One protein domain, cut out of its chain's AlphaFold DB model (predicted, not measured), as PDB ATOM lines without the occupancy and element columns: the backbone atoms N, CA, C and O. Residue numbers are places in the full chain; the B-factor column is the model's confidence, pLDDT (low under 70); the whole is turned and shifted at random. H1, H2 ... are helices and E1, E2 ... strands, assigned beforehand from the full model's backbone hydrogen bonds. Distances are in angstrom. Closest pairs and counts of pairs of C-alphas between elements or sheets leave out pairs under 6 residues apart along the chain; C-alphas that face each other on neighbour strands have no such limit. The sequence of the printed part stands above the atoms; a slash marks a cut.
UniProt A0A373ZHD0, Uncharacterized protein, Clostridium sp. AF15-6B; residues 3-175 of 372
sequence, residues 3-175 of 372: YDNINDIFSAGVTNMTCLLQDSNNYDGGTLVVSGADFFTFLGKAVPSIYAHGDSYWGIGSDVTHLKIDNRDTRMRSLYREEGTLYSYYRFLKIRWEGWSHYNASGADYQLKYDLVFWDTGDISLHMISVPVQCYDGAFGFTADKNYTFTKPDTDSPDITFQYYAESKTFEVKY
ATOM      1  N   TYR A   3       8.839   6.005  54.891       88.81
ATOM      2  CA  TYR A   3       8.702   4.773  54.117       88.81
ATOM      3  C   TYR A   3       9.738   3.737  54.552       88.81
ATOM      4  O   TYR A   3      10.846   4.104  54.954       88.81
ATOM      5  N   ASP A   4       9.396   2.455  54.432       84.12
ATOM      6  CA  ASP A   4      10.247   1.336  54.862       84.12
ATOM      7  C   ASP A   4      10.900   0.598  53.687       84.12
ATOM      8  O   ASP A   4      11.701  -0.309  53.884       84.12
ATOM      9  N   ASN A   5      10.595   0.973  52.449       86.38
ATOM     10  CA  ASN A   5      11.364   0.597  51.269       86.38
ATOM     11  C   ASN A   5      11.093   1.595  50.127       86.38
ATOM     12  O   ASN A   5      10.167   2.405  50.192       86.38
ATOM     13  N   ILE A   6      11.918   1.559  49.077       90.88
ATOM     14  CA  ILE A   6      11.802   2.494  47.949       90.88
ATOM     15  C   ILE A   6      10.528   2.274  47.116       90.88
ATOM     16  O   ILE A   6       9.949   3.237  46.617       90.88
ATOM     17  N   ASN A   7      10.044   1.034  47.006       90.56
ATOM     18  CA  ASN A   7       8.836   0.723  46.242       90.56
ATOM     19  C   ASN A   7       7.586   1.304  46.908       90.56
ATOM     20  O   ASN A   7       6.667   1.708  46.197       90.56
ATOM     21  N   ASP A   8       7.557   1.422  48.238       92.50
ATOM     22  CA  ASP A   8       6.466   2.099  48.948       92.50
ATOM     23  C   ASP A   8       6.387   3.587  48.572       92.50
ATOM     24  O   ASP A   8       5.289   4.126  48.424       92.50
ATOM     25  N   ILE A   9       7.535   4.249  48.357       95.00
ATOM     26  CA  ILE A   9       7.589   5.657  47.921       95.00
ATOM     27  C   ILE A   9       6.910   5.813  46.557       95.00
ATOM     28  O   ILE A   9       6.133   6.750  46.346       95.00
ATOM     29  N   PHE A  10       7.185   4.905  45.617       94.12
ATOM     30  CA  PHE A  10       6.568   4.924  44.289       94.12
ATOM     31  C   PHE A  10       5.087   4.530  44.344       94.12
ATOM     32  O   PHE A  10       4.242   5.227  43.773       94.12
ATOM     33  N   SER A  11       4.760   3.485  45.107       94.00
ATOM     34  CA  SER A  11       3.407   2.929  45.239       94.00
ATOM     35  C   SER A  11       2.431   3.887  45.921       94.00
ATOM     36  O   SER A  11       1.252   3.906  45.576       94.00
ATOM     37  N   ALA A  12       2.911   4.749  46.824       94.56
ATOM     38  CA  ALA A  12       2.100   5.809  47.423       94.56
ATOM     39  C   ALA A  12       1.593   6.843  46.400       94.56
ATOM     40  O   ALA A  12       0.696   7.633  46.709       94.56
ATOM     41  N   GLY A  13       2.133   6.844  45.176       95.06
ATOM     42  CA  GLY A  13       1.662   7.696  44.095       95.06
ATOM     43  C   GLY A  13       1.765   9.174  44.462       95.06
ATOM     44  O   GLY A  13       2.840   9.649  44.829       95.06
ATOM     45  N   VAL A  14       0.638   9.884  44.363       96.88
ATOM     46  CA  VAL A  14       0.512  11.306  44.729       96.88
ATOM     47  C   VAL A  14      -0.169  11.531  46.084       96.88
ATOM     48  O   VAL A  14      -0.375  12.677  46.467       96.88
ATOM     49  N   THR A  15      -0.504  10.469  46.825       96.44
ATOM     50  CA  THR A  15      -1.307  10.534  48.064       96.44
ATOM     51  C   THR A  15      -0.703  11.464  49.118       96.44
ATOM     52  O   THR A  15      -1.429  12.208  49.769       96.44
ATOM     53  N   ASN A  16       0.626  11.459  49.255       95.25
ATOM     54  CA  ASN A  16       1.358  12.267  50.237       95.25
ATOM     55  C   ASN A  16       1.974  13.542  49.630       95.25
ATOM     56  O   ASN A  16       2.752  14.234  50.291       95.25
ATOM     57  N   MET A  17       1.652  13.853  48.371       97.88
ATOM     58  CA  MET A  17       2.264  14.950  47.628       97.88
ATOM     59  C   MET A  17       1.376  16.196  47.623       97.88
ATOM     60  O   MET A  17       0.162  16.138  47.449       97.88
ATOM     61  N   THR A  18       2.001  17.364  47.738       97.88
ATOM     62  CA  THR A  18       1.355  18.654  47.484       97.88
ATOM     63  C   THR A  18       1.279  18.895  45.981       97.88
ATOM     64  O   THR A  18       2.295  18.827  45.288       97.88
ATOM     65  N   CYS A  19       0.091  19.206  45.470       97.88
ATOM     66  CA  CYS A  19      -0.086  19.592  44.075       97.88
ATOM     67  C   CYS A  19       0.422  21.025  43.838       97.88
ATOM     68  O   CYS A  19       0.035  21.949  44.550       97.88
ATOM     69  N   LEU A  20       1.293  21.202  42.843       97.38
ATOM     70  CA  LEU A  20       1.859  22.498  42.439       97.38
ATOM     71  C   LEU A  20       1.241  23.022  41.140       97.38
ATOM     72  O   LEU A  20       1.127  24.229  40.942       97.38
ATOM     73  N   LEU A  21       0.843  22.105  40.260       96.94
ATOM     74  CA  LEU A  21       0.072  22.374  39.055       96.94
ATOM     75  C   LEU A  21      -0.916  21.231  38.874       96.94
ATOM     76  O   LEU A  21      -0.521  20.067  38.938       96.94
ATOM     77  N   GLN A  22      -2.176  21.564  38.619       94.62
ATOM     78  CA  GLN A  22      -3.231  20.584  38.421       94.62
ATOM     79  C   GLN A  22      -3.922  20.810  37.085       94.62
ATOM     80  O   GLN A  22      -4.365  21.921  36.796       94.62
ATOM     81  N   ASP A  23      -4.061  19.733  36.315       89.50
ATOM     82  CA  ASP A  23      -4.987  19.625  35.190       89.50
ATOM     83  C   ASP A  23      -4.827  20.742  34.145       89.50
ATOM     84  O   ASP A  23      -5.796  21.211  33.545       89.50
ATOM     85  N   SER A  24      -3.589  21.180  33.901       88.06
ATOM     86  CA  SER A  24      -3.320  22.211  32.909       88.06
ATOM     87  C   SER A  24      -3.588  21.684  31.505       88.06
ATOM     88  O   SER A  24      -3.037  20.663  31.094       88.06
ATOM     89  N   ASN A  25      -4.390  22.418  30.736       77.62
ATOM     90  CA  ASN A  25      -4.724  22.013  29.375       77.62
ATOM     91  C   ASN A  25      -3.554  22.174  28.394       77.62
ATOM     92  O   ASN A  25      -3.464  21.381  27.468       77.62
ATOM     93  N   ASN A  26      -2.678  23.171  28.579       81.38
ATOM     94  CA  ASN A  26      -1.560  23.481  27.676       81.38
ATOM     95  C   ASN A  26      -0.368  24.058  28.458       81.38
ATOM     96  O   ASN A  26      -0.238  25.276  28.565       81.38
ATOM     97  N   TYR A  27       0.472  23.188  29.030       92.38
ATOM     98  CA  TYR A  27       1.719  23.588  29.689       92.38
ATOM     99  C   TYR A  27       2.923  22.859  29.069       92.38
ATOM    100  O   TYR A  27       3.425  21.873  29.601       92.38
ATOM    101  N   ASP A  28       3.354  23.327  27.901       88.38
ATOM    102  CA  ASP A  28       4.463  22.795  27.091       88.38
ATOM    103  C   ASP A  28       5.692  23.731  27.092       88.38
ATOM    104  O   ASP A  28       6.817  23.271  27.251       88.38
ATOM    105  N   GLY A  29       5.502  25.052  27.018       88.94
ATOM    106  CA  GLY A  29       6.598  26.038  26.945       88.94
ATOM    107  C   GLY A  29       6.993  26.751  28.249       88.94
ATOM    108  O   GLY A  29       7.730  27.734  28.190       88.94
ATOM    109  N   GLY A  30       6.450  26.352  29.403       93.00
ATOM    110  CA  GLY A  30       6.658  27.041  30.687       93.00
ATOM    111  C   GLY A  30       7.590  26.307  31.655       93.00
ATOM    112  O   GLY A  30       7.689  25.082  31.613       93.00
ATOM    113  N   THR A  31       8.198  27.055  32.583       97.12
ATOM    114  CA  THR A  31       8.967  26.522  33.721       97.12
ATOM    115  C   THR A  31       8.252  26.813  35.037       97.12
ATOM    116  O   THR A  31       7.976  27.973  35.358       97.12
ATOM    117  N   LEU A  32       8.019  25.780  35.846       97.75
ATOM    118  CA  LEU A  32       7.630  25.927  37.246       97.75
ATOM    119  C   LEU A  32       8.857  25.878  38.146       97.75
ATOM    120  O   LEU A  32       9.677  24.965  38.061       97.75
ATOM    121  N   VAL A  33       8.949  26.847  39.053       98.12
ATOM    122  CA  VAL A  33       9.953  26.842  40.115       98.12
ATOM    123  C   VAL A  33       9.394  26.057  41.294       98.12
ATOM    124  O   VAL A  33       8.453  26.485  41.959       98.12
ATOM    125  N   VAL A  34       9.978  24.895  41.547       98.31
ATOM    126  CA  VAL A  34       9.701  24.042  42.697       98.31
ATOM    127  C   VAL A  34      10.711  24.382  43.787       98.31
ATOM    128  O   VAL A  34      11.917  24.417  43.532       98.31
ATOM    129  N   SER A  35      10.251  24.595  45.019       98.06
ATOM    130  CA  SER A  35      11.154  24.681  46.170       98.06
ATOM    131  C   SER A  35      12.001  23.411  46.263       98.06
ATOM    132  O   SER A  35      11.455  22.304  46.305       98.06
ATOM    133  N   GLY A  36      13.323  23.575  46.316       96.50
ATOM    134  CA  GLY A  36      14.241  22.478  46.611       96.50
ATOM    135  C   GLY A  36      14.116  22.021  48.065       96.50
ATOM    136  O   GLY A  36      13.151  22.368  48.749       96.50
ATOM    137  N   ALA A  37      15.084  21.247  48.540       97.06
ATOM    138  CA  ALA A  37      15.141  20.798  49.926       97.06
ATOM    139  C   ALA A  37      16.453  21.252  50.572       97.06
ATOM    140  O   ALA A  37      17.493  21.277  49.914       97.06
ATOM    141  N   ASP A  38      16.411  21.600  51.858       96.62
ATOM    142  CA  ASP A  38      17.568  22.120  52.603       96.62
ATOM    143  C   ASP A  38      18.733  21.117  52.695       96.62
ATOM    144  O   ASP A  38      19.893  21.503  52.844       96.62
ATOM    145  N   PHE A  39      18.418  19.830  52.566       96.00
ATOM    146  CA  PHE A  39      19.357  18.722  52.614       96.00
ATOM    147  C   PHE A  39      19.956  18.336  51.271       96.00
ATOM    148  O   PHE A  39      20.990  17.669  51.245       96.00
ATOM    149  N   PHE A  40      19.307  18.694  50.163       97.38
ATOM    150  CA  PHE A  40      19.737  18.235  48.854       97.38
ATOM    151  C   PHE A  40      20.855  19.126  48.315       97.38
ATOM    152  O   PHE A  40      20.763  20.360  48.300       97.38
ATOM    153  N   THR A  41      21.915  18.485  47.827       96.62
ATOM    154  CA  THR A  41      22.999  19.171  47.130       96.62
ATOM    155  C   THR A  41      23.227  18.556  45.762       96.62
ATOM    156  O   THR A  41      23.188  17.341  45.598       96.62
ATOM    157  N   PHE A  42      23.515  19.405  44.781       97.31
ATOM    158  CA  PHE A  42      23.884  19.000  43.434       97.31
ATOM    159  C   PHE A  42      25.317  19.450  43.162       97.31
ATOM    160  O   PHE A  42      25.635  20.637  43.281       97.31
ATOM    161  N   LEU A  43      26.212  18.499  42.872       94.94
ATOM    162  CA  LEU A  43      27.658  18.744  42.732       94.94
ATOM    163  C   LEU A  43      28.268  19.478  43.951       94.94
ATOM    164  O   LEU A  43      29.166  20.319  43.827       94.94
ATOM    165  N   GLY A  44      27.751  19.178  45.149       91.62
ATOM    166  CA  GLY A  44      28.168  19.782  46.417       91.62
ATOM    167  C   GLY A  44      27.683  21.218  46.646       91.62
ATOM    168  O   GLY A  44      28.203  21.894  47.532       91.62
ATOM    169  N   LYS A  45      26.722  21.711  45.856       95.19
ATOM    170  CA  LYS A  45      26.077  23.019  46.053       95.19
ATOM    171  C   LYS A  45      24.638  22.831  46.518       95.19
ATOM    172  O   LYS A  45      23.944  21.963  46.000       95.19
ATOM    173  N   ALA A  46      24.192  23.655  47.463       96.81
ATOM    174  CA  ALA A  46      22.803  23.657  47.913       96.81
ATOM    175  C   ALA A  46      21.848  23.979  46.754       96.81
ATOM    176  O   ALA A  46      22.150  24.829  45.912       96.81
ATOM    177  N   VAL A  47      20.694  23.314  46.737       98.12
ATOM    178  CA  VAL A  47      19.675  23.452  45.690       98.12
ATOM    179  C   VAL A  47      18.417  24.071  46.304       98.12
ATOM    180  O   VAL A  47      17.539  23.345  46.760       98.12
ATOM    181  N   PRO A  48      18.295  25.410  46.340       97.06
ATOM    182  CA  PRO A  48      17.104  26.064  46.888       97.06
ATOM    183  C   PRO A  48      15.888  25.938  45.960       97.06
ATOM    184  O   PRO A  48      14.750  26.134  46.385       97.06
ATOM    185  N   SER A  49      16.110  25.635  44.679       98.19
ATOM    186  CA  SER A  49      15.057  25.552  43.671       98.19
ATOM    187  C   SER A  49      15.373  24.506  42.608       98.19
ATOM    188  O   SER A  49      16.524  24.341  42.198       98.19
ATOM    189  N   ILE A  50      14.325  23.828  42.154       98.56
ATOM    190  CA  ILE A  50      14.317  22.902  41.024       98.56
ATOM    191  C   ILE A  50      13.348  23.471  39.987       98.56
ATOM    192  O   ILE A  50      12.266  23.937  40.326       98.56
ATOM    193  N   TYR A  51      13.747  23.462  38.726       98.62
ATOM    194  CA  TYR A  51      13.031  24.082  37.620       98.62
ATOM    195  C   TYR A  51      12.420  22.973  36.768       98.62
ATOM    196  O   TYR A  51      13.158  22.242  36.114       98.62
ATOM    197  N   ALA A  52      11.100  22.814  36.827       98.31
ATOM    198  CA  ALA A  52      10.350  21.775  36.128       98.31
ATOM    199  C   ALA A  52       9.711  22.358  34.864       98.31
ATOM    200  O   ALA A  52       8.818  23.204  34.961       98.31
ATOM    201  N   HIS A  53      10.158  21.934  33.683       98.00
ATOM    202  CA  HIS A  53       9.634  22.457  32.425       98.00
ATOM    203  C   HIS A  53       8.477  21.614  31.859       98.00
ATOM    204  O   HIS A  53       8.423  20.393  32.033       98.00
ATOM    205  N   GLY A  54       7.559  22.274  31.145       97.06
ATOM    206  CA  GLY A  54       6.430  21.655  30.441       97.06
ATOM    207  C   GLY A  54       6.844  20.668  29.343       97.06
ATOM    208  O   GLY A  54       6.235  19.618  29.182       97.06
ATOM    209  N   ASP A  55       7.937  20.972  28.652       96.88
ATOM    210  CA  ASP A  55       8.629  20.118  27.673       96.88
ATOM    211  C   ASP A  55       9.552  19.045  28.320       96.88
ATOM    212  O   ASP A  55      10.569  18.654  27.754       96.88
ATOM    213  N   SER A  56       9.251  18.612  29.552       97.56
ATOM    214  CA  SER A  56       9.894  17.475  30.242       97.56
ATOM    215  C   SER A  56      11.434  17.538  30.315       97.56
ATOM    216  O   SER A  56      12.175  16.573  30.085       97.56
ATOM    217  N   TYR A  57      11.938  18.711  30.693       97.88
ATOM    218  CA  TYR A  57      13.323  18.895  31.110       97.88
ATOM    219  C   TYR A  57      13.414  19.642  32.438       97.88
ATOM    220  O   TYR A  57      12.472  20.306  32.872       97.88
ATOM    221  N   TRP A  58      14.571  19.522  33.087       98.62
ATOM    222  CA  TRP A  58      14.759  19.948  34.464       98.62
ATOM    223  C   TRP A  58      16.034  20.748  34.653       98.62
ATOM    224  O   TRP A  58      17.101  20.354  34.175       98.62
ATOM    225  N   GLY A  59      15.926  21.830  35.417       98.56
ATOM    226  CA  GLY A  59      17.059  22.547  35.987       98.56
ATOM    227  C   GLY A  59      17.206  22.278  37.479       98.56
ATOM    228  O   GLY A  59      16.227  22.277  38.219       98.56
ATOM    229  N   ILE A  60      18.435  22.048  37.939       98.44
ATOM    230  CA  ILE A  60      18.741  21.719  39.331       98.44
ATOM    231  C   ILE A  60      19.598  22.848  39.902       98.44
ATOM    232  O   ILE A  60      20.731  23.056  39.477       98.44
ATOM    233  N   GLY A  61      19.044  23.633  40.829       97.38
ATOM    234  CA  GLY A  61      19.724  24.773  41.459       97.38
ATOM    235  C   GLY A  61      19.821  26.031  40.588       97.38
ATOM    236  O   GLY A  61      20.061  27.116  41.111       97.38
ATOM    237  N   SER A  62      19.593  25.910  39.281       96.12
ATOM    238  CA  SER A  62      19.484  27.019  38.329       96.12
ATOM    239  C   SER A  62      18.623  26.618  37.131       96.12
ATOM    240  O   SER A  62      18.578  25.436  36.783       96.12
ATOM    241  N   ASP A  63      18.009  27.603  36.472       96.50
ATOM    242  CA  ASP A  63      17.165  27.422  35.282       96.50
ATOM    243  C   ASP A  63      18.004  27.182  34.015       96.50
ATOM    244  O   ASP A  63      18.112  28.016  33.119       96.50
ATOM    245  N   VAL A  64      18.704  26.052  33.999       96.00
ATOM    246  CA  VAL A  64      19.428  25.530  32.838       96.00
ATOM    247  C   VAL A  64      19.133  24.042  32.728       96.00
ATOM    248  O   VAL A  64      18.965  23.366  33.744       96.00
ATOM    249  N   THR A  65      19.086  23.514  31.510       97.44
ATOM    250  CA  THR A  65      18.744  22.109  31.288       97.44
ATOM    251  C   THR A  65      19.845  21.174  31.789       97.44
ATOM    252  O   THR A  65      20.893  21.040  31.160       97.44
ATOM    253  N   HIS A  66      19.576  20.493  32.898       98.44
ATOM    254  CA  HIS A  66      20.428  19.450  33.458       98.44
ATOM    255  C   HIS A  66      19.909  18.056  33.115       98.44
ATOM    256  O   HIS A  66      20.696  17.212  32.713       98.44
ATOM    257  N   LEU A  67      18.606  17.798  33.224       98.62
ATOM    258  CA  LEU A  67      18.028  16.480  32.940       98.62
ATOM    259  C   LEU A  67      16.934  16.596  31.882       98.62
ATOM    260  O   LEU A  67      16.119  17.513  31.925       98.62
ATOM    261  N   LYS A  68      16.926  15.664  30.933       98.50
ATOM    262  CA  LYS A  68      15.928  15.544  29.868       98.50
ATOM    263  C   LYS A  68      15.292  14.164  29.922       98.50
ATOM    264  O   LYS A  68      16.022  13.173  30.004       98.50
ATOM    265  N   ILE A  69      13.966  14.115  29.863       98.19
ATOM    266  CA  ILE A  69      13.182  12.879  29.869       98.19
ATOM    267  C   ILE A  69      12.160  13.009  28.753       98.19
ATOM    268  O   ILE A  69      11.205  13.762  28.894       98.19
ATOM    269  N   ASP A  70      12.389  12.324  27.637       97.62
ATOM    270  CA  ASP A  70      11.573  12.470  26.427       97.62
ATOM    271  C   ASP A  70      11.407  13.936  25.986       97.62
ATOM    272  O   ASP A  70      10.361  14.326  25.493       97.62
ATOM    273  N   ASN A  71      12.427  14.783  26.181       96.62
ATOM    274  CA  ASN A  71      12.328  16.218  25.894       96.62
ATOM    275  C   ASN A  71      12.208  16.456  24.379       96.62
ATOM    276  O   ASN A  71      13.230  16.495  23.680       96.62
ATOM    277  N   ARG A  72      10.966  16.559  23.893       94.31
ATOM    278  CA  ARG A  72      10.569  16.934  22.533       94.31
ATOM    279  C   ARG A  72       9.053  17.136  22.454       94.31
ATOM    280  O   ARG A  72       8.303  16.173  22.341       94.31
ATOM    281  N   ASP A  73       8.628  18.390  22.407       94.25
ATOM    282  CA  ASP A  73       7.223  18.774  22.259       94.25
ATOM    283  C   ASP A  73       6.292  18.088  23.282       94.25
ATOM    284  O   ASP A  73       5.132  17.807  22.967       94.25
ATOM    285  N   THR A  74       6.768  17.788  24.496       96.62
ATOM    286  CA  THR A  74       5.920  17.206  25.544       96.62
ATOM    287  C   THR A  74       5.053  18.280  26.180       96.62
ATOM    288  O   THR A  74       5.336  19.476  26.112       96.62
ATOM    289  N   ARG A  75       3.998  17.853  26.870       96.19
ATOM    290  CA  ARG A  75       3.105  18.765  27.581       96.19
ATOM    291  C   ARG A  75       2.780  18.241  28.962       96.19
ATOM    292  O   ARG A  75       2.110  17.214  29.099       96.19
ATOM    293  N   MET A  76       3.199  18.999  29.966       97.69
ATOM    294  CA  MET A  76       2.843  18.765  31.357       97.69
ATOM    295  C   MET A  76       1.359  19.062  31.573       97.69
ATOM    296  O   MET A  76       0.785  19.998  31.012       97.69
ATOM    297  N   ARG A  77       0.738  18.230  32.402       97.06
ATOM    298  CA  ARG A  77      -0.648  18.336  32.855       97.06
ATOM    299  C   ARG A  77      -0.699  18.641  34.346       97.06
ATOM    300  O   ARG A  77      -1.453  19.514  34.763       97.06
ATOM    301  N   SER A  78       0.093  17.917  35.131       98.06
ATOM    302  CA  SER A  78       0.125  18.061  36.581       98.06
ATOM    303  C   SER A  78       1.542  17.888  37.122       98.06
ATOM    304  O   SER A  78       2.344  17.134  36.570       98.06
ATOM    305  N   LEU A  79       1.829  18.581  38.222       98.56
ATOM    306  CA  LEU A  79       3.100  18.521  38.935       98.56
ATOM    307  C   LEU A  79       2.831  18.439  40.436       98.56
ATOM    308  O   LEU A  79       2.072  19.251  40.972       98.56
ATOM    309  N   TYR A  80       3.478  17.501  41.119       98.69
ATOM    310  CA  TYR A  80       3.329  17.315  42.562       98.69
ATOM    311  C   TYR A  80       4.685  17.217  43.246       98.69
ATOM    312  O   TYR A  80       5.672  16.835  42.622       98.69
ATOM    313  N   ARG A  81       4.724  17.530  44.542       98.06
ATOM    314  CA  ARG A  81       5.940  17.555  45.361       98.06
ATOM    315  C   ARG A  81       5.712  16.920  46.729       98.06
ATOM    316  O   ARG A  81       4.742  17.252  47.399       98.06
ATOM    317  N   GLU A  82       6.652  16.107  47.189       98.19
ATOM    318  CA  GLU A  82       6.690  15.563  48.550       98.19
ATOM    319  C   GLU A  82       8.112  15.593  49.108       98.19
ATOM    320  O   GLU A  82       9.067  15.281  48.405       98.19
ATOM    321  N   GLU A  83       8.240  15.917  50.392       98.25
ATOM    322  CA  GLU A  83       9.429  15.587  51.176       98.25
ATOM    323  C   GLU A  83       9.106  14.436  52.130       98.25
ATOM    324  O   GLU A  83       8.050  14.396  52.776       98.25
ATOM    325  N   GLY A  84      10.033  13.494  52.239       96.06
ATOM    326  CA  GLY A  84       9.866  12.326  53.083       96.06
ATOM    327  C   GLY A  84      11.188  11.738  53.527       96.06
ATOM    328  O   GLY A  84      12.268  12.249  53.221       96.06
ATOM    329  N   THR A  85      11.084  10.652  54.280       93.06
ATOM    330  CA  THR A  85      12.226   9.855  54.706       93.06
ATOM    331  C   THR A  85      12.053   8.407  54.278       93.06
ATOM    332  O   THR A  85      10.959   7.856  54.370       93.06
ATOM    333  N   LEU A  86      13.142   7.779  53.853       90.50
ATOM    334  CA  LEU A  86      13.274   6.333  53.754       90.50
ATOM    335  C   LEU A  86      14.004   5.844  55.007       90.50
ATOM    336  O   LEU A  86      15.027   6.417  55.402       90.50
ATOM    337  N   TYR A  87      13.472   4.806  55.647       83.81
ATOM    338  CA  TYR A  87      14.000   4.240  56.886       83.81
ATOM    339  C   TYR A  87      14.108   5.255  58.029       83.81
ATOM    340  O   TYR A  87      14.980   5.106  58.866       83.81
ATOM    341  N   SER A  88      13.311   6.330  58.053       82.38
ATOM    342  CA  SER A  88      13.443   7.488  58.966       82.38
ATOM    343  C   SER A  88      14.846   8.112  58.988       82.38
ATOM    344  O   SER A  88      15.239   8.772  59.951       82.38
ATOM    345  N   TYR A  89      15.627   7.888  57.930       83.69
ATOM    346  CA  TYR A  89      17.042   8.216  57.886       83.69
ATOM    347  C   TYR A  89      17.386   8.996  56.625       83.69
ATOM    348  O   TYR A  89      17.788  10.156  56.720       83.69
ATOM    349  N   TYR A  90      17.247   8.382  55.454       91.00
ATOM    350  CA  TYR A  90      17.546   9.062  54.200       91.00
ATOM    351  C   TYR A  90      16.411  10.009  53.902       91.00
ATOM    352  O   TYR A  90      15.258   9.591  53.854       91.00
ATOM    353  N   ARG A  91      16.721  11.285  53.733       95.50
ATOM    354  CA  ARG A  91      15.722  12.273  53.336       95.50
ATOM    355  C   ARG A  91      15.650  12.320  51.823       95.50
ATOM    356  O   ARG A  91      16.674  12.214  51.146       95.50
ATOM    357  N   PHE A  92      14.447  12.497  51.303       98.12
ATOM    358  CA  PHE A  92      14.235  12.637  49.876       98.12
ATOM    359  C   PHE A  92      13.223  13.731  49.561       98.12
ATOM    360  O   PHE A  92      12.314  14.021  50.342       98.12
ATOM    361  N   LEU A  93      13.390  14.323  48.384       98.62
ATOM    362  CA  LEU A  93      12.418  15.179  47.724       98.62
ATOM    363  C   LEU A  93      11.923  14.436  46.483       98.62
ATOM    364  O   LEU A  93      12.698  14.192  45.564       98.62
ATOM    365  N   LYS A  94      10.645  14.069  46.458       98.62
ATOM    366  CA  LYS A  94       9.979  13.432  45.322       98.62
ATOM    367  C   LYS A  94       9.196  14.481  44.541       98.62
ATOM    368  O   LYS A  94       8.447  15.264  45.127       98.62
ATOM    369  N   ILE A  95       9.337  14.482  43.222       98.75
ATOM    370  CA  ILE A  95       8.556  15.311  42.307       98.75
ATOM    371  C   ILE A  95       7.935  14.410  41.242       98.75
ATOM    372  O   ILE A  95       8.645  13.704  40.529       98.75
ATOM    373  N   ARG A  96       6.608  14.461  41.133       98.69
ATOM    374  CA  ARG A  96       5.820  13.712  40.151       98.69
ATOM    375  C   ARG A  96       5.505  14.628  38.985       98.69
ATOM    376  O   ARG A  96       4.831  15.640  39.188       98.69
ATOM    377  N   TRP A  97       5.923  14.238  37.787       98.56
ATOM    378  CA  TRP A  97       5.541  14.887  36.536       98.56
ATOM    379  C   TRP A  97       4.525  14.015  35.809       98.56
ATOM    380  O   TRP A  97       4.756  12.823  35.595       98.56
ATOM    381  N   GLU A  98       3.388  14.598  35.438       98.25
ATOM    382  CA  GLU A  98       2.356  13.909  34.668       98.25
ATOM    383  C   GLU A  98       1.960  14.736  33.461       98.25
ATOM    384  O   GLU A  98       1.659  15.924  33.580       98.25
ATOM    385  N   GLY A  99       1.891  14.092  32.305       97.62
ATOM    386  CA  GLY A  99       1.531  14.749  31.067       97.62
ATOM    387  C   GLY A  99       1.528  13.782  29.900       97.62
ATOM    388  O   GLY A  99       1.163  12.608  30.035       97.62
ATOM    389  N   TRP A 100       1.925  14.299  28.745       97.88
ATOM    390  CA  TRP A 100       1.980  13.536  27.510       97.88
ATOM    391  C   TRP A 100       3.252  13.826  26.726       97.88
ATOM    392  O   TRP A 100       3.745  14.953  26.744       97.88
ATOM    393  N   SER A 101       3.727  12.824  25.991       97.44
ATOM    394  CA  SER A 101       4.876  12.886  25.079       97.44
ATOM    395  C   SER A 101       4.658  13.789  23.862       97.44
ATOM    396  O   SER A 101       5.562  13.978  23.058       97.44
ATOM    397  N   HIS A 102       3.452  14.342  23.685       95.75
ATOM    398  CA  HIS A 102       3.168  15.245  22.580       95.75
ATOM    399  C   HIS A 102       2.148  16.332  22.938       95.75
ATOM    400  O   HIS A 102       1.093  16.061  23.519       95.75
ATOM    401  N   TYR A 103       2.439  17.570  22.540       93.50
ATOM    402  CA  TYR A 103       1.729  18.781  22.953       93.50
ATOM    403  C   TYR A 103       0.253  18.834  22.554       93.50
ATOM    404  O   TYR A 103      -0.562  19.438  23.248       93.50
ATOM    405  N   ASN A 104      -0.118  18.188  21.450       92.44
ATOM    406  CA  ASN A 104      -1.488  18.187  20.937       92.44
ATOM    407  C   ASN A 104      -2.211  16.839  21.128       92.44
ATOM    408  O   ASN A 104      -3.334  16.679  20.646       92.44
ATOM    409  N   ALA A 105      -1.609  15.887  21.852       93.81
ATOM    410  CA  ALA A 105      -2.168  14.560  22.085       93.81
ATOM    411  C   ALA A 105      -2.426  14.312  23.579       93.81
ATOM    412  O   ALA A 105      -1.685  14.766  24.446       93.81
ATOM    413  N   SER A 106      -3.526  13.614  23.885       94.62
ATOM    414  CA  SER A 106      -3.935  13.318  25.275       94.62
ATOM    415  C   SER A 106      -4.338  11.856  25.510       94.62
ATOM    416  O   SER A 106      -4.850  11.518  26.577       94.62
ATOM    417  N   GLY A 107      -4.169  10.992  24.505       95.50
ATOM    418  CA  GLY A 107      -4.538   9.576  24.590       95.50
ATOM    419  C   GLY A 107      -3.610   8.785  25.514       95.50
ATOM    420  O   GLY A 107      -2.502   9.229  25.812       95.50
ATOM    421  N   ALA A 108      -4.052   7.595  25.933       96.50
ATOM    422  CA  ALA A 108      -3.263   6.695  26.780       96.50
ATOM    423  C   ALA A 108      -1.894   6.360  26.161       96.50
ATOM    424  O   ALA A 108      -0.889   6.382  26.861       96.50
ATOM    425  N   ASP A 109      -1.841   6.182  24.839       97.94
ATOM    426  CA  ASP A 109      -0.605   5.884  24.105       97.94
ATOM    427  C   ASP A 109       0.449   7.000  24.172       97.94
ATOM    428  O   ASP A 109       1.615   6.754  23.887       97.94
ATOM    429  N   TYR A 110       0.059   8.223  24.534       97.75
ATOM    430  CA  TYR A 110       0.963   9.367  24.677       97.75
ATOM    431  C   TYR A 110       1.291   9.657  26.143       97.75
ATOM    432  O   TYR A 110       1.980  10.629  26.428       97.75
ATOM    433  N   GLN A 111       0.745   8.898  27.095       97.94
ATOM    434  CA  GLN A 111       0.851   9.234  28.509       97.94
ATOM    435  C   GLN A 111       2.290   9.078  29.005       97.94
ATOM    436  O   GLN A 111       2.838   7.979  29.012       97.94
ATOM    437  N   LEU A 112       2.860  10.187  29.476       98.19
ATOM    438  CA  LEU A 112       4.181  10.255  30.086       98.19
ATOM    439  C   LEU A 112       4.000  10.603  31.563       98.19
ATOM    440  O   LEU A 112       3.482  11.671  31.903       98.19
ATOM    441  N   LYS A 113       4.386   9.685  32.448       98.44
ATOM    442  CA  LYS A 113       4.343   9.904  33.899       98.44
ATOM    443  C   LYS A 113       5.579   9.320  34.544       98.44
ATOM    444  O   LYS A 113       5.904   8.160  34.292       98.44
ATOM    445  N   TYR A 114       6.219  10.095  35.406       98.75
ATOM    446  CA  TYR A 114       7.398   9.637  36.128       98.75
ATOM    447  C   TYR A 114       7.576  10.361  37.460       98.75
ATOM    448  O   TYR A 114       7.104  11.484  37.659       98.75
ATOM    449  N   ASP A 115       8.290   9.694  38.357       98.69
ATOM    450  CA  ASP A 115       8.798  10.259  39.596       98.69
ATOM    451  C   ASP A 115      10.285  10.577  39.455       98.69
ATOM    452  O   ASP A 115      11.070   9.741  39.008       98.69
ATOM    453  N   LEU A 116      10.669  11.781  39.877       98.62
ATOM    454  CA  LEU A 116      12.047  12.128  40.199       98.62
ATOM    455  C   LEU A 116      12.216  12.194  41.709       98.62
ATOM    456  O   LEU A 116      11.465  12.891  42.387       98.62
ATOM    457  N   VAL A 117      13.222  11.501  42.229       98.56
ATOM    458  CA  VAL A 117      13.549  11.477  43.655       98.56
ATOM    459  C   VAL A 117      14.967  11.995  43.850       98.56
ATOM    460  O   VAL A 117      15.915  11.445  43.300       98.56
ATOM    461  N   PHE A 118      15.104  13.064  44.628       98.50
ATOM    462  CA  PHE A 118      16.371  13.702  44.974       98.50
ATOM    463  C   PHE A 118      16.727  13.345  46.416       98.50
ATOM    464  O   PHE A 118      15.990  13.703  47.338       98.50
ATOM    465  N   TRP A 119      17.838  12.643  46.613       97.81
ATOM    466  CA  TRP A 119      18.219  12.064  47.902       97.81
ATOM    467  C   TRP A 119      19.234  12.931  48.648       97.81
ATOM    468  O   TRP A 119      20.075  13.586  48.036       97.81
ATOM    469  N   ASP A 120      19.223  12.904  49.983       95.25
ATOM    470  CA  ASP A 120      20.220  13.610  50.804       95.25
ATOM    471  C   ASP A 120      21.657  13.078  50.668       95.25
ATOM    472  O   ASP A 120      22.607  13.742  51.086       95.25
ATOM    473  N   THR A 121      21.830  11.932  50.010       93.50
ATOM    474  CA  THR A 121      23.113  11.393  49.541       93.50
ATOM    475  C   THR A 121      23.669  12.133  48.317       93.50
ATOM    476  O   THR A 121      24.855  12.010  48.009       93.50
ATOM    477  N   GLY A 122      22.837  12.920  47.627       95.50
ATOM    478  CA  GLY A 122      23.135  13.544  46.337       95.50
ATOM    479  C   GLY A 122      22.721  12.696  45.129       95.50
ATOM    480  O   GLY A 122      22.819  13.181  44.001       95.50
ATOM    481  N   ASP A 123      22.246  11.466  45.351       97.62
ATOM    482  CA  ASP A 123      21.714  10.600  44.297       97.62
ATOM    483  C   ASP A 123      20.415  11.173  43.711       97.62
ATOM    484  O   ASP A 123      19.646  11.863  44.391       97.62
ATOM    485  N   ILE A 124      20.143  10.844  42.449       98.38
ATOM    486  CA  ILE A 124      18.876  11.163  41.782       98.38
ATOM    487  C   ILE A 124      18.303   9.875  41.195       98.38
ATOM    488  O   ILE A 124      18.996   9.175  40.461       98.38
ATOM    489  N   SER A 125      17.043   9.571  41.482       98.12
ATOM    490  CA  SER A 125      16.327   8.430  40.904       98.12
ATOM    491  C   SER A 125      15.211   8.913  39.985       98.12
ATOM    492  O   SER A 125      14.476   9.833  40.332       98.12
ATOM    493  N   LEU A 126      15.078   8.272  38.831       98.50
ATOM    494  CA  LEU A 126      13.961   8.384  37.903       98.50
ATOM    495  C   LEU A 126      13.221   7.050  37.896       98.50
ATOM    496  O   LEU A 126      13.848   6.018  37.676       98.50
ATOM    497  N   HIS A 127      11.907   7.092  38.087       98.31
ATOM    498  CA  HIS A 127      11.030   5.931  37.985       98.31
ATOM    499  C   HIS A 127       9.869   6.232  37.035       98.31
ATOM    500  O   HIS A 127       9.075   7.146  37.283       98.31
ATOM    501  N   MET A 128       9.763   5.478  35.939       98.38
ATOM    502  CA  MET A 128       8.663   5.608  34.983       98.38
ATOM    503  C   MET A 128       7.406   4.897  35.487       98.38
ATOM    504  O   MET A 128       7.420   3.708  35.777       98.38
ATOM    505  N   ILE A 129       6.289   5.619  35.508       98.06
ATOM    506  CA  ILE A 129       4.964   5.094  35.886       98.06
ATOM    507  C   ILE A 129       4.119   4.828  34.645       98.06
ATOM    508  O   ILE A 129       3.280   3.931  34.606       98.06
ATOM    509  N   SER A 130       4.296   5.654  33.616       98.06
ATOM    510  CA  SER A 130       3.672   5.463  32.313       98.06
ATOM    511  C   SER A 130       4.685   5.814  31.243       98.06
ATOM    512  O   SER A 130       5.183   6.942  31.196       98.06
ATOM    513  N   VAL A 131       4.993   4.815  30.422       98.19
ATOM    514  CA  VAL A 131       5.898   4.926  29.281       98.19
ATOM    515  C   VAL A 131       5.042   5.101  28.023       98.19
ATOM    516  O   VAL A 131       4.231   4.218  27.729       98.19
ATOM    517  N   PRO A 132       5.188   6.209  27.279       97.94
ATOM    518  CA  PRO A 132       4.431   6.428  26.055       97.94
ATOM    519  C   PRO A 132       4.763   5.390  24.976       97.94
ATOM    520  O   PRO A 132       5.912   4.995  24.785       97.94
ATOM    521  N   VAL A 133       3.745   4.994  24.216       97.25
ATOM    522  CA  VAL A 133       3.875   4.169  23.005       97.25
ATOM    523  C   VAL A 133       4.104   5.057  21.778       97.25
ATOM    524  O   VAL A 133       4.852   4.695  20.872       97.25
ATOM    525  N   GLN A 134       3.469   6.232  21.747       97.94
ATOM    526  CA  GLN A 134       3.555   7.215  20.667       97.94
ATOM    527  C   GLN A 134       4.386   8.426  21.098       97.94
ATOM    528  O   GLN A 134       4.361   8.824  22.263       97.94
ATOM    529  N   CYS A 135       5.118   9.013  20.146       96.50
ATOM    530  CA  CYS A 135       5.982  10.185  20.357       96.50
ATOM    531  C   CYS A 135       7.020  10.034  21.483       96.50
ATOM    532  O   CYS A 135       7.512  11.029  21.990       96.50
ATOM    533  N   TYR A 136       7.394   8.797  21.835       97.12
ATOM    534  CA  TYR A 136       8.467   8.500  22.791       97.12
ATOM    535  C   TYR A 136       9.849   8.530  22.119       97.12
ATOM    536  O   TYR A 136      10.617   7.555  22.139       97.12
ATOM    537  N   ASP A 137      10.109   9.605  21.384       96.00
ATOM    538  CA  ASP A 137      11.262   9.804  20.509       96.00
ATOM    539  C   ASP A 137      11.969  11.145  20.774       96.00
ATOM    540  O   ASP A 137      12.692  11.661  19.912       96.00
ATOM    541  N   GLY A 138      11.772  11.701  21.972       96.06
ATOM    542  CA  GLY A 138      12.470  12.870  22.480       96.06
ATOM    543  C   GLY A 138      13.853  12.575  23.057       96.06
ATOM    544  O   GLY A 138      14.372  11.454  23.030       96.06
ATOM    545  N   ALA A 139      14.498  13.627  23.562       96.69
ATOM    546  CA  ALA A 139      15.856  13.535  24.082       96.69
ATOM    547  C   ALA A 139      15.894  13.009  25.527       96.69
ATOM    548  O   ALA A 139      15.183  13.504  26.401       96.69
ATOM    549  N   PHE A 140      16.817  12.079  25.782       97.81
ATOM    550  CA  PHE A 140      17.188  11.597  27.113       97.81
ATOM    551  C   PHE A 140      18.648  11.939  27.376       97.81
ATOM    552  O   PHE A 140      19.523  11.659  26.554       97.81
ATOM    553  N   GLY A 141      18.925  12.572  28.508       97.81
ATOM    554  CA  GLY A 141      20.292  12.942  28.845       97.81
ATOM    555  C   GLY A 141      20.391  13.680  30.162       97.81
ATOM    556  O   GLY A 141      19.445  14.334  30.596       97.81
ATOM    557  N   PHE A 142      21.556  13.564  30.785       98.50
ATOM    558  CA  PHE A 142      21.856  14.182  32.063       98.50
ATOM    559  C   PHE A 142      23.191  14.921  31.974       98.50
ATOM    560  O   PHE A 142      24.217  14.346  31.634       98.50
ATOM    561  N   THR A 143      23.174  16.219  32.231       97.81
ATOM    562  CA  THR A 143      24.326  17.118  32.185       97.81
ATOM    563  C   THR A 143      24.654  17.536  33.609       97.81
ATOM    564  O   THR A 143      23.847  18.192  34.265       97.81
ATOM    565  N   ALA A 144      25.837  17.153  34.081       96.44
ATOM    566  CA  ALA A 144      26.348  17.497  35.405       96.44
ATOM    567  C   ALA A 144      27.830  17.900  35.309       96.44
ATOM    568  O   ALA A 144      28.147  18.907  34.682       96.44
ATOM    569  N   ASP A 145      28.751  17.120  35.887       94.44
ATOM    570  CA  ASP A 145      30.200  17.298  35.699       94.44
ATOM    571  C   ASP A 145      30.633  17.057  34.242       94.44
ATOM    572  O   ASP A 145      31.602  17.637  33.752       94.44
ATOM    573  N   LYS A 146      29.869  16.221  33.544       95.31
ATOM    574  CA  LYS A 146      29.962  15.935  32.117       95.31
ATOM    575  C   LYS A 146      28.572  15.602  31.580       95.31
ATOM    576  O   LYS A 146      27.591  15.576  32.325       95.31
ATOM    577  N   ASN A 147      28.502  15.319  30.286       97.25
ATOM    578  CA  ASN A 147      27.288  14.813  29.660       97.25
ATOM    579  C   ASN A 147      27.219  13.290  29.822       97.25
ATOM    580  O   ASN A 147      28.098  12.570  29.346       97.25
ATOM    581  N   TYR A 148      26.162  12.817  30.467       96.50
ATOM    582  CA  TYR A 148      25.780  11.420  30.586       96.50
ATOM    583  C   TYR A 148      24.637  11.132  29.617       96.50
ATOM    584  O   TYR A 148      23.579  11.765  29.655       96.50
ATOM    585  N   THR A 149      24.849  10.148  28.753       91.19
ATOM    586  CA  THR A 149      23.788   9.532  27.956       91.19
ATOM    587  C   THR A 149      23.319   8.275  28.670       91.19
ATOM    588  O   THR A 149      24.153   7.483  29.111       91.19
ATOM    589  N   PHE A 150      22.010   8.075  28.754       95.81
ATOM    590  CA  PHE A 150      21.416   6.875  29.327       95.81
ATOM    591  C   PHE A 150      20.360   6.317  28.378       95.81
ATOM    592  O   PHE A 150      19.755   7.063  27.604       95.81
ATOM    593  N   THR A 151      20.184   4.999  28.396       94.94
ATOM    594  CA  THR A 151      19.133   4.344  27.614       94.94
ATOM    595  C   THR A 151      17.779   4.811  28.130       94.94
ATOM    596  O   THR A 151      17.565   4.835  29.342       94.94
ATOM    597  N   LYS A 152      16.875   5.202  27.224       95.31
ATOM    598  CA  LYS A 152      15.521   5.592  27.624       95.31
ATOM    599  C   LYS A 152      14.841   4.418  28.352       95.31
ATOM    600  O   LYS A 152      14.945   3.300  27.844       95.31
ATOM    601  N   PRO A 153      14.182   4.643  29.500       97.12
ATOM    602  CA  PRO A 153      13.531   3.563  30.232       97.12
ATOM    603  C   PRO A 153      12.302   3.043  29.475       97.12
ATOM    604  O   PRO A 153      11.702   3.770  28.674       97.12
ATOM    605  N   ASP A 154      11.917   1.803  29.746       96.94
ATOM    606  CA  ASP A 154      10.721   1.159  29.202       96.94
ATOM    607  C   ASP A 154       9.905   0.482  30.316       96.94
ATOM    608  O   ASP A 154      10.150   0.705  31.500       96.94
ATOM    609  N   THR A 155       8.870  -0.276  29.956       95.12
ATOM    610  CA  THR A 155       8.002  -0.938  30.940       95.12
ATOM    611  C   THR A 155       8.694  -2.068  31.697       95.12
ATOM    612  O   THR A 155       8.274  -2.377  32.808       95.12
ATOM    613  N   ASP A 156       9.732  -2.675  31.119       95.88
ATOM    614  CA  ASP A 156      10.470  -3.792  31.715       95.88
ATOM    615  C   ASP A 156      11.655  -3.287  32.560       95.88
ATOM    616  O   ASP A 156      12.067  -3.940  33.519       95.88
ATOM    617  N   SER A 157      12.190  -2.106  32.228       95.94
ATOM    618  CA  SER A 157      13.236  -1.396  32.970       95.94
ATOM    619  C   SER A 157      12.862   0.089  33.132       95.94
ATOM    620  O   SER A 157      13.362   0.947  32.396       95.94
ATOM    621  N   PRO A 158      11.963   0.413  34.084       97.19
ATOM    622  CA  PRO A 158      11.439   1.770  34.264       97.19
ATOM    623  C   PRO A 158      12.363   2.689  35.077       97.19
ATOM    624  O   PRO A 158      12.093   3.888  35.176       97.19
ATOM    625  N   ASP A 159      13.426   2.147  35.672       97.81
ATOM    626  CA  ASP A 159      14.251   2.837  36.661       97.81
ATOM    627  C   ASP A 159      15.595   3.298  36.097       97.81
ATOM    628  O   ASP A 159      16.333   2.526  35.483       97.81
ATOM    629  N   ILE A 160      15.962   4.543  36.401       98.12
ATOM    630  CA  ILE A 160      17.313   5.073  36.207       98.12
ATOM    631  C   ILE A 160      17.781   5.696  37.514       98.12
ATOM    632  O   ILE A 160      17.111   6.553  38.083       98.12
ATOM    633  N   THR A 161      18.971   5.323  37.961       98.12
ATOM    634  CA  THR A 161      19.615   5.926  39.127       98.12
ATOM    635  C   THR A 161      20.895   6.624  38.694       98.12
ATOM    636  O   THR A 161      21.793   6.005  38.128       98.12
ATOM    637  N   PHE A 162      20.992   7.917  38.989       98.12
ATOM    638  CA  PHE A 162      22.211   8.710  38.889       98.12
ATOM    639  C   PHE A 162      22.884   8.701  40.262       98.12
ATOM    640  O   PHE A 162      22.587   9.541  41.114       98.12
ATOM    641  N   GLN A 163      23.762   7.723  40.483       97.31
ATOM    642  CA  GLN A 163      24.459   7.565  41.752       97.31
ATOM    643  C   GLN A 163      25.600   8.579  41.869       97.31
ATOM    644  O   GLN A 163      26.462   8.632  40.995       97.31
ATOM    645  N   TYR A 164      25.621   9.366  42.939       96.81
ATOM    646  CA  TYR A 164      26.580  10.436  43.165       96.81
ATOM    647  C   TYR A 164      27.767   9.987  44.021       96.81
ATOM    648  O   TYR A 164      27.622   9.427  45.106       96.81
ATOM    649  N   TYR A 165      28.971  10.319  43.564       94.69
ATOM    650  CA  TYR A 165      30.213  10.106  44.298       94.69
ATOM    651  C   TYR A 165      30.748  11.445  44.800       94.69
ATOM    652  O   TYR A 165      31.320  12.228  44.040       94.69
ATOM    653  N   ALA A 166      30.583  11.715  46.097       90.50
ATOM    654  CA  ALA A 166      30.904  13.013  46.692       90.50
ATOM    655  C   ALA A 166      32.393  13.401  46.606       90.50
ATOM    656  O   ALA A 166      32.703  14.585  46.457       90.50
ATOM    657  N   GLU A 167      33.309  12.427  46.671       91.12
ATOM    658  CA  GLU A 167      34.758  12.673  46.610       91.12
ATOM    659  C   GLU A 167      35.204  13.176  45.231       91.12
ATOM    660  O   GLU A 167      35.937  14.160  45.131       91.12
ATOM    661  N   SER A 168      34.735  12.526  44.163       93.81
ATOM    662  CA  SER A 168      35.052  12.884  42.775       93.81
ATOM    663  C   SER A 168      34.104  13.933  42.192       93.81
ATOM    664  O   SER A 168      34.430  14.546  41.177       93.81
ATOM    665  N   LYS A 169      32.946  14.152  42.827       94.56
ATOM    666  CA  LYS A 169      31.825  14.959  42.323       94.56
ATOM    667  C   LYS A 169      31.335  14.496  40.950       94.56
ATOM    668  O   LYS A 169      31.041  15.314  40.082       94.56
ATOM    669  N   THR A 170      31.270  13.183  40.761       96.56
ATOM    670  CA  THR A 170      30.826  12.544  39.515       96.56
ATOM    671  C   THR A 170      29.596  11.685  39.758       96.56
ATOM    672  O   THR A 170      29.303  11.330  40.899       96.56
ATOM    673  N   PHE A 171      28.929  11.292  38.677       97.62
ATOM    674  CA  PHE A 171      27.809  10.362  38.712       97.62
ATOM    675  C   PHE A 171      28.132   9.043  37.995       97.62
ATOM    676  O   PHE A 171      28.945   8.998  37.070       97.62
ATOM    677  N   GLU A 172      27.460   7.972  38.401       96.69
ATOM    678  CA  GLU A 172      27.324   6.721  37.654       96.69
ATOM    679  C   GLU A 172      25.844   6.507  37.313       96.69
ATOM    680  O   GLU A 172      24.975   6.748  38.147       96.69
ATOM    681  N   VAL A 173      25.549   6.061  36.090       97.88
ATOM    682  CA  VAL A 173      24.178   5.745  35.669       97.88
ATOM    683  C   VAL A 173      23.926   4.253  35.853       97.88
ATOM    684  O   VAL A 173      24.653   3.430  35.296       97.88
ATOM    685  N   LYS A 174      22.863   3.912  36.580       97.25
ATOM    686  CA  LYS A 174      22.375   2.546  36.800       97.25
ATOM    687  C   LYS A 174      20.936   2.411  36.312       97.25
ATOM    688  O   LYS A 174      20.207   3.394  36.286       97.25
ATOM    689  N   TYR A 175      20.542   1.191  35.957       96.62
ATOM    690  CA  TYR A 175      19.225   0.853  35.391       96.62
ATOM    691  C   TYR A 175      18.374   0.050  36.385       96.62
ATOM    692  O   TYR A 175      17.686  -0.905  36.031       96.62
TER     693      TYR A 175
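Overview. This is residues 3 to 175 of the 372 residues of an uncharacterized protein of Clostridium sp. AF15-6B (UniProt A0A373ZHD0). Two antiparallel sheets lie partly face to face as a sandwich, their strands running in nearly the same line; the larger, of seven strands, is twisted, and the smaller, of five, covers part of one of its faces. The short helix H1 packs on the larger sheet's other face, near E6 to E9. The 173 printed residues hold one named helix, then twelve named strands, E1 to E12; the sheet orders are E1 E6 E7 E8 E9 E11 E12 and E2 E3 E4 E5 E10. The class is mostly strand, though named elements hold under half of the residues. The whole is compact, with a radius of gyration of the C-alphas of 14.9 A and spans of 44 by 34 by 31 A.

Along the chain. The larger sheet holds E1, residues 18 to 21; E6, 75 to 86, 30.7 A; E7, 90 to 100, 31.2 A; E8, 111 to 119, 26.2 A; E9, 124 to 130, 18.8 A; E11, 159 to 165, 19.1 A; and E12, 170 to 174. The smaller holds E2, residues 31 to 35; E3, 49 to 53; E4, 57 to 60; E5, 67 to 71; and E10, 139 to 143. H1, residues 6 to 11, begins at C-alpha 6 (11.802, 2.494, 47.949); E12 ends at C-alpha 174 (22.375, 2.546, 36.800).

Arrangement. E6 E7 E8 E9 form a meander, each strand the antiparallel neighbour of the one before. E6 bends by 60 degrees at residue 83. In the hairpin E6 and E7, N 82 and O 94 are 2.9 A apart, within hydrogen-bond range, as are N 116 and O 95 of E8 and E7, 2.9 A. E9 and E11 are antiparallel at 175 degrees, with N 126 and O 160 at 2.8 A. E1 and E12 are the edge strands of the larger sheet, and E2 and E10 are those of the smaller. E2 E3 E4 E5 form a second meander; in E2 and E3, N 34 and O 50 are 2.8 A apart. E5 and E10 have N 68 and O 141 at 2.9 A. The parts of the two sheets that face each other lie 9.1 A centre to centre. H1 is on the larger sheet; its closest C-alphas to E6 are Ile 6 and Leu 86, 7.1 A. Every O i to N i+4 pair of H1 is within hydrogen-bond range.

Size, cuts and confidence. The two C-alphas farthest apart, Gly 107 and Glu 167, are 45.2 A apart. The printed part has no cut. The links E2 to E3, 13 residues, and E10 to E11, 15 residues, are long. The mean pLDDT of the printed part is 95.8, and no printed residue is under 70.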